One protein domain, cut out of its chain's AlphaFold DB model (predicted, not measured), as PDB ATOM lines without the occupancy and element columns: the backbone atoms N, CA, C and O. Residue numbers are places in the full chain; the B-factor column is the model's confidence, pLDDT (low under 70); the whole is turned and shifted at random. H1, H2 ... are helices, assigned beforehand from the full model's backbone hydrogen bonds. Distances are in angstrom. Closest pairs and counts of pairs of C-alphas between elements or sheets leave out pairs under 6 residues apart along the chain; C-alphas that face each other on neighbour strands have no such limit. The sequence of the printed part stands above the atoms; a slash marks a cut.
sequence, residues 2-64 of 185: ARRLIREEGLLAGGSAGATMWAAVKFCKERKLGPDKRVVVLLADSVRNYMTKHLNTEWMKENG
ATOM      1  N   ALA A   2      33.982  13.759 -48.874       95.38
ATOM      2  CA  ALA A   2      33.548  12.723 -47.912       95.38
ATOM      3  C   ALA A   2      32.869  11.504 -48.579       95.38
ATOM      4  O   ALA A   2      33.291  10.372 -48.388       95.38
ATOM      5  N   ARG A   3      31.908  11.734 -49.488       94.75
ATOM      6  CA  ARG A   3      31.279  10.657 -50.284       94.75
ATOM      7  C   ARG A   3      32.269   9.856 -51.150       94.75
ATOM      8  O   ARG A   3      32.010   8.693 -51.427       94.75
ATOM      9  N   ARG A   4      33.382  10.465 -51.583       95.44
ATOM     10  CA  ARG A   4      34.445   9.772 -52.332       95.44
ATOM     11  C   ARG A   4      35.264   8.870 -51.416       95.44
ATOM     12  O   ARG A   4      35.476   7.734 -51.788       95.44
ATOM     13  N   LEU A   5      35.619   9.321 -50.208       96.44
ATOM     14  CA  LEU A   5      36.273   8.467 -49.200       96.44
ATOM     15  C   LEU A   5      35.471   7.186 -48.929       96.44
ATOM     16  O   LEU A   5      36.039   6.104 -48.856       96.44
ATOM     17  N   ILE A   6      34.144   7.299 -48.855       95.62
ATOM     18  CA  ILE A   6      33.259   6.140 -48.684       95.62
ATOM     19  C   ILE A   6      33.278   5.239 -49.926       95.62
ATOM     20  O   ILE A   6      33.452   4.033 -49.808       95.62
ATOM     21  N   ARG A   7      33.087   5.821 -51.116       95.12
ATOM     22  CA  ARG A   7      32.933   5.071 -52.374       95.12
ATOM     23  C   ARG A   7      34.231   4.435 -52.875       95.12
ATOM     24  O   ARG A   7      34.182   3.353 -53.443       95.12
ATOM     25  N   GLU A   8      35.341   5.148 -52.752       96.88
ATOM     26  CA  GLU A   8      36.631   4.797 -53.354       96.88
ATOM     27  C   GLU A   8      37.522   4.045 -52.358       96.88
ATOM     28  O   GLU A   8      38.199   3.107 -52.758       96.88
ATOM     29  N   GLU A   9      37.464   4.390 -51.065       96.25
ATOM     30  CA  GLU A   9      38.368   3.846 -50.035       96.25
ATOM     31  C   GLU A   9      37.646   3.007 -48.963       96.25
ATOM     32  O   GLU A   9      38.283   2.461 -48.066       96.25
ATOM     33  N   GLY A  10      36.308   2.930 -48.989       96.00
ATOM     34  CA  GLY A  10      35.524   2.211 -47.974       96.00
ATOM     35  C   GLY A  10      35.543   2.854 -46.579       96.00
ATOM     36  O   GLY A  10      35.103   2.246 -45.604       96.00
ATOM     37  N   LEU A  11      36.036   4.092 -46.457       96.06
ATOM     38  CA  LEU A  11      36.154   4.791 -45.179       96.06
ATOM     39  C   LEU A  11      34.851   5.527 -44.851       96.06
ATOM     40  O   LEU A  11      34.559   6.584 -45.411       96.06
ATOM     41  N   LEU A  12      34.082   4.979 -43.904       95.75
ATOM     42  CA  LEU A  12      32.792   5.505 -43.431       95.75
ATOM     43  C   LEU A  12      32.941   6.757 -42.546       95.75
ATOM     44  O   LEU A  12      32.543   6.761 -41.378       95.75
ATOM     45  N   ALA A  13      33.519   7.820 -43.100       94.81
ATOM     46  CA  ALA A  13      33.860   9.055 -42.399       94.81
ATOM     47  C   ALA A  13      32.849  10.195 -42.635       94.81
ATOM     48  O   ALA A  13      32.115  10.209 -43.626       94.81
ATOM     49  N   GLY A  14      32.820  11.158 -41.712       95.12
ATOM     50  CA  GLY A  14      31.923  12.312 -41.748       95.12
ATOM     51  C   GLY A  14      32.307  13.428 -42.729       95.12
ATOM     52  O   GLY A  14      33.250  13.344 -43.522       95.12
ATOM     53  N   GLY A  15      31.569  14.540 -42.655       94.69
ATOM     54  CA  GLY A  15      31.760  15.689 -43.549       94.69
ATOM     55  C   GLY A  15      33.102  16.402 -43.343       94.69
ATOM     56  O   GLY A  15      33.777  16.744 -44.318       94.69
ATOM     57  N   SER A  16      33.518  16.567 -42.082       95.75
ATOM     58  CA  SER A  16      34.793  17.193 -41.695       95.75
ATOM     59  C   SER A  16      35.994  16.416 -42.241       95.75
ATOM     60  O   SER A  16      36.908  17.011 -42.806       95.75
ATOM     61  N   ALA A  17      35.941  15.084 -42.193       96.38
ATOM     62  CA  ALA A  17      36.937  14.196 -42.785       96.38
ATOM     63  C   ALA A  17      37.098  14.437 -44.296       96.38
ATOM     64  O   ALA A  17      38.214  14.493 -44.818       96.38
ATOM     65  N   GLY A  18      35.987  14.672 -45.001       96.00
ATOM     66  CA  GLY A  18      36.010  15.088 -46.400       96.00
ATOM     67  C   GLY A  18      36.715  16.427 -46.631       96.00
ATOM     68  O   GLY A  18      37.454  16.550 -47.608       96.00
ATOM     69  N   ALA A  19      36.499  17.418 -45.762       96.62
ATOM     70  CA  ALA A  19      37.153  18.723 -45.859       96.62
ATOM     71  C   ALA A  19      38.668  18.615 -45.622       96.62
ATOM     72  O   ALA A  19      39.448  19.103 -46.442       96.62
ATOM     73  N   THR A  20      39.088  17.902 -44.572       97.88
ATOM     74  CA  THR A  20      40.510  17.679 -44.261       97.88
ATOM     75  C   THR A  20      41.214  16.934 -45.391       97.88
ATOM     76  O   THR A  20      42.289  17.346 -45.822       97.88
ATOM     77  N   MET A  21      40.593  15.882 -45.939       98.00
ATOM     78  CA  MET A  21      41.165  15.146 -47.069       98.00
ATOM     79  C   MET A  21      41.276  16.017 -48.323       98.00
ATOM     80  O   MET A  21      42.293  15.990 -49.013       98.00
ATOM     81  N   TRP A  22      40.256  16.826 -48.623       97.81
ATOM     82  CA  TRP A  22      40.312  17.734 -49.767       97.81
ATOM     83  C   TRP A  22      41.459  18.744 -49.628       97.81
ATOM     84  O   TRP A  22      42.219  18.942 -50.579       97.81
ATOM     85  N   ALA A  23      41.626  19.323 -48.437       97.88
ATOM     86  CA  ALA A  23      42.718  20.242 -48.137       97.88
ATOM     87  C   ALA A  23      44.087  19.555 -48.237       97.88
ATOM     88  O   ALA A  23      45.002  20.113 -48.839       97.88
ATOM     89  N   ALA A  24      44.220  18.325 -47.729       97.56
ATOM     90  CA  ALA A  24      45.451  17.547 -47.822       97.56
ATOM     91  C   ALA A  24      45.843  17.271 -49.282       97.56
ATOM     92  O   ALA A  24      46.982  17.525 -49.671       97.56
ATOM     93  N   VAL A  25      44.895  16.832 -50.121       96.44
ATOM     94  CA  VAL A  25      45.139  16.605 -51.556       96.44
ATOM     95  C   VAL A  25      45.558  17.899 -52.255       96.44
ATOM     96  O   VAL A  25      46.500  17.889 -53.051       96.44
ATOM     97  N   LYS A  26      44.886  19.017 -51.958       97.44
ATOM     98  CA  LYS A  26      45.242  20.332 -52.507       97.44
ATOM     99  C   LYS A  26      46.660  20.744 -52.093       97.44
ATOM    100  O   LYS A  26      47.468  21.071 -52.958       97.44
ATOM    101  N   PHE A  27      46.989  20.628 -50.809       97.19
ATOM    102  CA  PHE A  27      48.311  20.947 -50.268       97.19
ATOM    103  C   PHE A  27      49.424  20.114 -50.916       97.19
ATOM    104  O   PHE A  27      50.440  20.665 -51.336       97.19
ATOM    105  N   CYS A  28      49.227  18.798 -51.052       96.81
ATOM    106  CA  CYS A  28      50.217  17.910 -51.668       96.81
ATOM    107  C   CYS A  28      50.514  18.307 -53.120       96.81
ATOM    108  O   CYS A  28      51.674  18.296 -53.535       96.81
ATOM    109  N   LYS A  29      49.475  18.697 -53.874       96.06
ATOM    110  CA  LYS A  29      49.605  19.173 -55.259       96.06
ATOM    111  C   LYS A  29      50.346  20.507 -55.334       96.06
ATOM    112  O   LYS A  29      51.291  20.630 -56.106       96.06
ATOM    113  N   GLU A  30      49.952  21.483 -54.520       97.31
ATOM    114  CA  GLU A  30      50.555  22.823 -54.511       97.31
ATOM    115  C   GLU A  30      52.027  22.798 -54.081       97.31
ATOM    116  O   GLU A  30      52.854  23.518 -54.639       97.31
ATOM    117  N   ARG A  31      52.376  21.932 -53.124       96.31
ATOM    118  CA  ARG A  31      53.754  21.759 -52.642       96.31
ATOM    119  C   ARG A  31      54.579  20.767 -53.457       96.31
ATOM    120  O   ARG A  31      55.750  20.588 -53.135       96.31
ATOM    121  N   LYS A  32      53.999  20.148 -54.494       95.31
ATOM    122  CA  LYS A  32      54.649  19.137 -55.348       95.31
ATOM    123  C   LYS A  32      55.361  18.058 -54.521       95.31
ATOM    124  O   LYS A  32      56.531  17.760 -54.758       95.31
ATOM    125  N   LEU A  33      54.677  17.516 -53.509       95.69
ATOM    126  CA  LEU A  33      55.274  16.500 -52.639       95.69
ATOM    127  C   LEU A  33      55.641  15.249 -53.450       95.69
ATOM    128  O   LEU A  33      54.823  14.730 -54.208       95.69
ATOM    129  N   GLY A  34      56.886  14.801 -53.286       91.75
ATOM    130  CA  GLY A  34      57.426  13.616 -53.942       91.75
ATOM    131  C   GLY A  34      56.976  12.301 -53.291       91.75
ATOM    132  O   GLY A  34      56.420  12.308 -52.188       91.75
ATOM    133  N   PRO A  35      57.237  11.161 -53.953       93.06
ATOM    134  CA  PRO A  35      56.817   9.831 -53.495       93.06
ATOM    135  C   PRO A  35      57.491   9.378 -52.187       93.06
ATOM    136  O   PRO A  35      57.030   8.436 -51.552       93.06
ATOM    137  N   ASP A  36      58.570  10.041 -51.767       94.94
ATOM    138  CA  ASP A  36      59.300   9.774 -50.525       94.94
ATOM    139  C   ASP A  36      58.639  10.400 -49.282       94.94
ATOM    140  O   ASP A  36      59.051  10.132 -48.149       94.94
ATOM    141  N   LYS A  37      57.618  11.246 -49.464       95.31
ATOM    142  CA  LYS A  37      56.929  11.941 -48.371       95.31
ATOM    143  C   LYS A  37      55.690  11.177 -47.915       95.31
ATOM    144  O   LYS A  37      54.959  10.602 -48.712       95.31
ATOM    145  N   ARG A  38      55.418  11.225 -46.608       96.44
ATOM    146  CA  ARG A  38      54.191  10.684 -46.005       96.44
ATOM    147  C   ARG A  38      53.357  11.817 -45.440       96.44
ATOM    148  O   ARG A  38      53.883  12.692 -44.757       96.44
ATOM    149  N   VAL A  39      52.058  11.770 -45.705       96.06
ATOM    150  CA  VAL A  39      51.088  12.742 -45.205       96.06
ATOM    151  C   VAL A  39      50.036  11.987 -44.412       96.06
ATOM    152  O   VAL A  39      49.469  11.011 -44.895       96.06
ATOM    153  N   VAL A  40      49.794  12.439 -43.186       97.31
ATOM    154  CA  VAL A  40      48.774  11.879 -42.298       97.31
ATOM    155  C   VAL A  40      47.589  12.836 -42.267       97.31
ATOM    156  O   VAL A  40      47.765  14.042 -42.107       97.31
ATOM    157  N   VAL A  41      46.383  12.295 -42.429       97.38
ATOM    158  CA  VAL A  41      45.130  13.056 -42.444       97.38
ATOM    159  C   VAL A  41      44.225  12.522 -41.342       97.38
ATOM    160  O   VAL A  41      43.921  11.332 -41.312       97.38
ATOM    161  N   LEU A  42      43.784  13.400 -40.440       97.00
ATOM    162  CA  LEU A  42      42.869  13.032 -39.361       97.00
ATOM    163  C   LEU A  42      41.418  13.023 -39.860       97.00
ATOM    164  O   LEU A  42      40.918  14.036 -40.357       97.00
ATOM    165  N   LEU A  43      40.736  11.892 -39.677       96.56
ATOM    166  CA  LEU A  43      39.299  11.747 -39.918       96.56
ATOM    167  C   LEU A  43      38.597  11.734 -38.557       96.56
ATOM    168  O   LEU A  43      38.677  10.752 -37.825       96.56
ATOM    169  N   ALA A  44      37.988  12.861 -38.191       94.56
ATOM    170  CA  ALA A  44      37.559  13.117 -36.815       94.56
ATOM    171  C   ALA A  44      36.395  12.229 -36.349       94.56
ATOM    172  O   ALA A  44      36.352  11.846 -35.182       94.56
ATOM    173  N   ASP A  45      35.448  11.918 -37.238       94.62
ATOM    174  CA  ASP A  45      34.268  11.134 -36.889       94.62
ATOM    175  C   ASP A  45      33.730  10.269 -38.040       94.62
ATOM    176  O   ASP A  45      34.156  10.347 -39.197       94.62
ATOM    177  N   SER A  46      32.791   9.393 -37.676       93.44
ATOM    178  CA  SER A  46      32.142   8.443 -38.580       93.44
ATOM    179  C   SER A  46      30.897   9.019 -39.259       93.44
ATOM    180  O   SER A  46      30.291   9.984 -38.800       93.44
ATOM    181  N   VAL A  47      30.427   8.324 -40.289       93.88
ATOM    182  CA  VAL A  47      29.227   8.667 -41.061       93.88
ATOM    183  C   VAL A  47      27.910   8.650 -40.264       93.88
ATOM    184  O   VAL A  47      26.940   9.288 -40.672       93.88
ATOM    185  N   ARG A  48      27.858   7.957 -39.115       93.19
ATOM    186  CA  ARG A  48      26.631   7.706 -38.327       93.19
ATOM    187  C   ARG A  48      25.801   8.966 -38.058       93.19
ATOM    188  O   ARG A  48      24.577   8.916 -38.125       93.19
ATOM    189  N   ASN A  49      26.454  10.097 -37.797       89.88
ATOM    190  CA  ASN A  49      25.796  11.364 -37.459       89.88
ATOM    191  C   ASN A  49      25.164  12.080 -38.674       89.88
ATOM    192  O   ASN A  49      24.537  13.129 -38.518       89.88
ATOM    193  N   TYR A  50      25.359  11.560 -39.891       91.94
ATOM    194  CA  TYR A  50      25.099  12.284 -41.138       91.94
ATOM    195  C   TYR A  50      24.293  11.503 -42.177       91.94
ATOM    196  O   TYR A  50      24.216  11.932 -43.330       91.94
ATOM    197  N   MET A  51      23.665  10.396 -41.774       88.31
ATOM    198  CA  MET A  51      22.852   9.544 -42.653       88.31
ATOM    199  C   MET A  51      21.756  10.329 -43.394       88.31
ATOM    200  O   MET A  51      21.499  10.070 -44.563       88.31
ATOM    201  N   THR A  52      21.161  11.331 -42.744       89.56
ATOM    202  CA  THR A  52      20.107  12.196 -43.306       89.56
ATOM    203  C   THR A  52      20.630  13.497 -43.926       89.56
ATOM    204  O   THR A  52      19.839  14.346 -44.320       89.56
ATOM    205  N   LYS A  53      21.955  13.691 -43.983       89.88
ATOM    206  CA  LYS A  53      22.598  14.913 -44.498       89.88
ATOM    207  C   LYS A  53      23.369  14.613 -45.780       89.88
ATOM    208  O   LYS A  53      22.797  14.134 -46.743       89.88
ATOM    209  N   HIS A  54      24.681  14.837 -45.801       87.88
ATOM    210  CA  HIS A  54      25.497  14.728 -47.012       87.88
ATOM    211  C   HIS A  54      25.582  13.314 -47.618       87.88
ATOM    212  O   HIS A  54      26.096  13.171 -48.730       87.88
ATOM    213  N   LEU A  55      25.120  12.273 -46.914       89.56
ATOM    214  CA  LEU A  55      24.907  10.946 -47.503       89.56
ATOM    215  C   LEU A  55      23.661  10.882 -48.383       89.56
ATOM    216  O   LEU A  55      23.671  10.187 -49.397       89.56
ATOM    217  N   ASN A  56      22.618  11.606 -47.992       88.62
ATOM    218  CA  ASN A  56      21.369  11.702 -48.717       88.62
ATOM    219  C   ASN A  56      21.576  12.584 -49.966       88.62
ATOM    220  O   ASN A  56      22.160  13.674 -49.909       88.62
ATOM    221  N   THR A  57      21.169  12.074 -51.127       86.75
ATOM    222  CA  THR A  57      21.401  12.744 -52.410       86.75
ATOM    223  C   THR A  57      20.475  13.942 -52.578       86.75
ATOM    224  O   THR A  57      20.916  14.970 -53.087       86.75
ATOM    225  N   GLU A  58      19.241  13.843 -52.099       83.12
ATOM    226  CA  GLU A  58      18.227  14.894 -52.124       83.12
ATOM    227  C   GLU A  58      18.692  16.078 -51.276       83.12
ATOM    228  O   GLU A  58      18.798  17.184 -51.793       83.12
ATOM    229  N   TRP A  59      19.131  15.838 -50.036       88.25
ATOM    230  CA  TRP A  59      19.708  16.868 -49.166       88.25
ATOM    231  C   TRP A  59      20.897  17.574 -49.836       88.25
ATOM    232  O   TRP A  59      21.033  18.795 -49.762       88.25
ATOM    233  N   MET A  60      21.762  16.826 -50.530       88.44
ATOM    234  CA  MET A  60      22.895  17.399 -51.265       88.44
ATOM    235  C   MET A  60      22.459  18.265 -52.455       88.44
ATOM    236  O   MET A  60      23.125  19.262 -52.728       88.44
ATOM    237  N   LYS A  61      21.376  17.897 -53.152       84.19
ATOM    238  CA  LYS A  61      20.785  18.694 -54.240       84.19
ATOM    239  C   LYS A  61      20.142  19.971 -53.687       84.19
ATOM    240  O   LYS A  61      20.473  21.061 -54.138       84.19
ATOM    241  N   GLU A  62      19.316  19.849 -52.647       81.69
ATOM    242  CA  GLU A  62      18.647  20.974 -51.973       81.69
ATOM    243  C   GLU A  62      19.628  22.017 -51.433       81.69
ATOM    244  O   GLU A  62      19.360  23.213 -51.491       81.69
ATOM    245  N   ASN A  63      20.785  21.572 -50.937       85.75
ATOM    246  CA  ASN A  63      21.834  22.454 -50.424       85.75
ATOM    247  C   ASN A  63      22.862  22.863 -51.500       85.75
ATOM    248  O   ASN A  63      23.899  23.439 -51.173       85.75
ATOM    249  N   GLY A  64      22.616  22.553 -52.780       85.44
ATOM    250  CA  GLY A  64      23.449  22.988 -53.908       85.44
ATOM    251  C   GLY A  64      24.832  22.329 -54.003       85.44
ATOM    252  O   GLY A  64      25.686  22.793 -54.755       85.44
TER     253      GLY A  64
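This is residues 2 to 64 of the 185 residues of the protein "Hypothetical protein" of Lotharella globosa (UniProt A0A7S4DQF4). One long helix, H2, has the short helix H1 across its first end; a long link runs out past its other end and folds back to two small helices, H3 and H4, beyond the first. Residues 29 to 36 stick out. The printed part has 63 residues with four named helices, H1 to H4 along the chain, and no named strand: all helix, loose, radius of gyration of the C-alphas 13.5 A, spans 40 by 22 by 18 A.

H2, residues 15 to 30, touches H1, residues 2 to 9, with residues 15 to 19 alone; the closest C-alphas, of Gly 18 and Ala 2, are 3.7 A apart. Their lines are only just about perpendicular, at 71 degrees. H3, residues 47 to 50, is close to H2 but not clearly touching; the closest C-alphas, of Tyr 50 and Gly 15, are 7.9 A apart. H4, residues 57 to 62, is apart from H1, H2 and H3. Every O i to N i+4 pair is within hydrogen-bond range in H1, H2 and H4; H3 is too short for one.

H2 runs 22.9 A from C-alpha 15 at (31.760, 15.689, -43.549). H1 measures 10.3 A, H3 5.5 A and H4 8.7 A, ending at C-alpha 62 at (18.647, 20.974, -51.973).

The farthest C-alphas, of Asp 36 and Glu 62, are 42.2 A apart. The H2 to H3 link is long. The printed part has no cut, and no printed residue is under 70 in pLDDT.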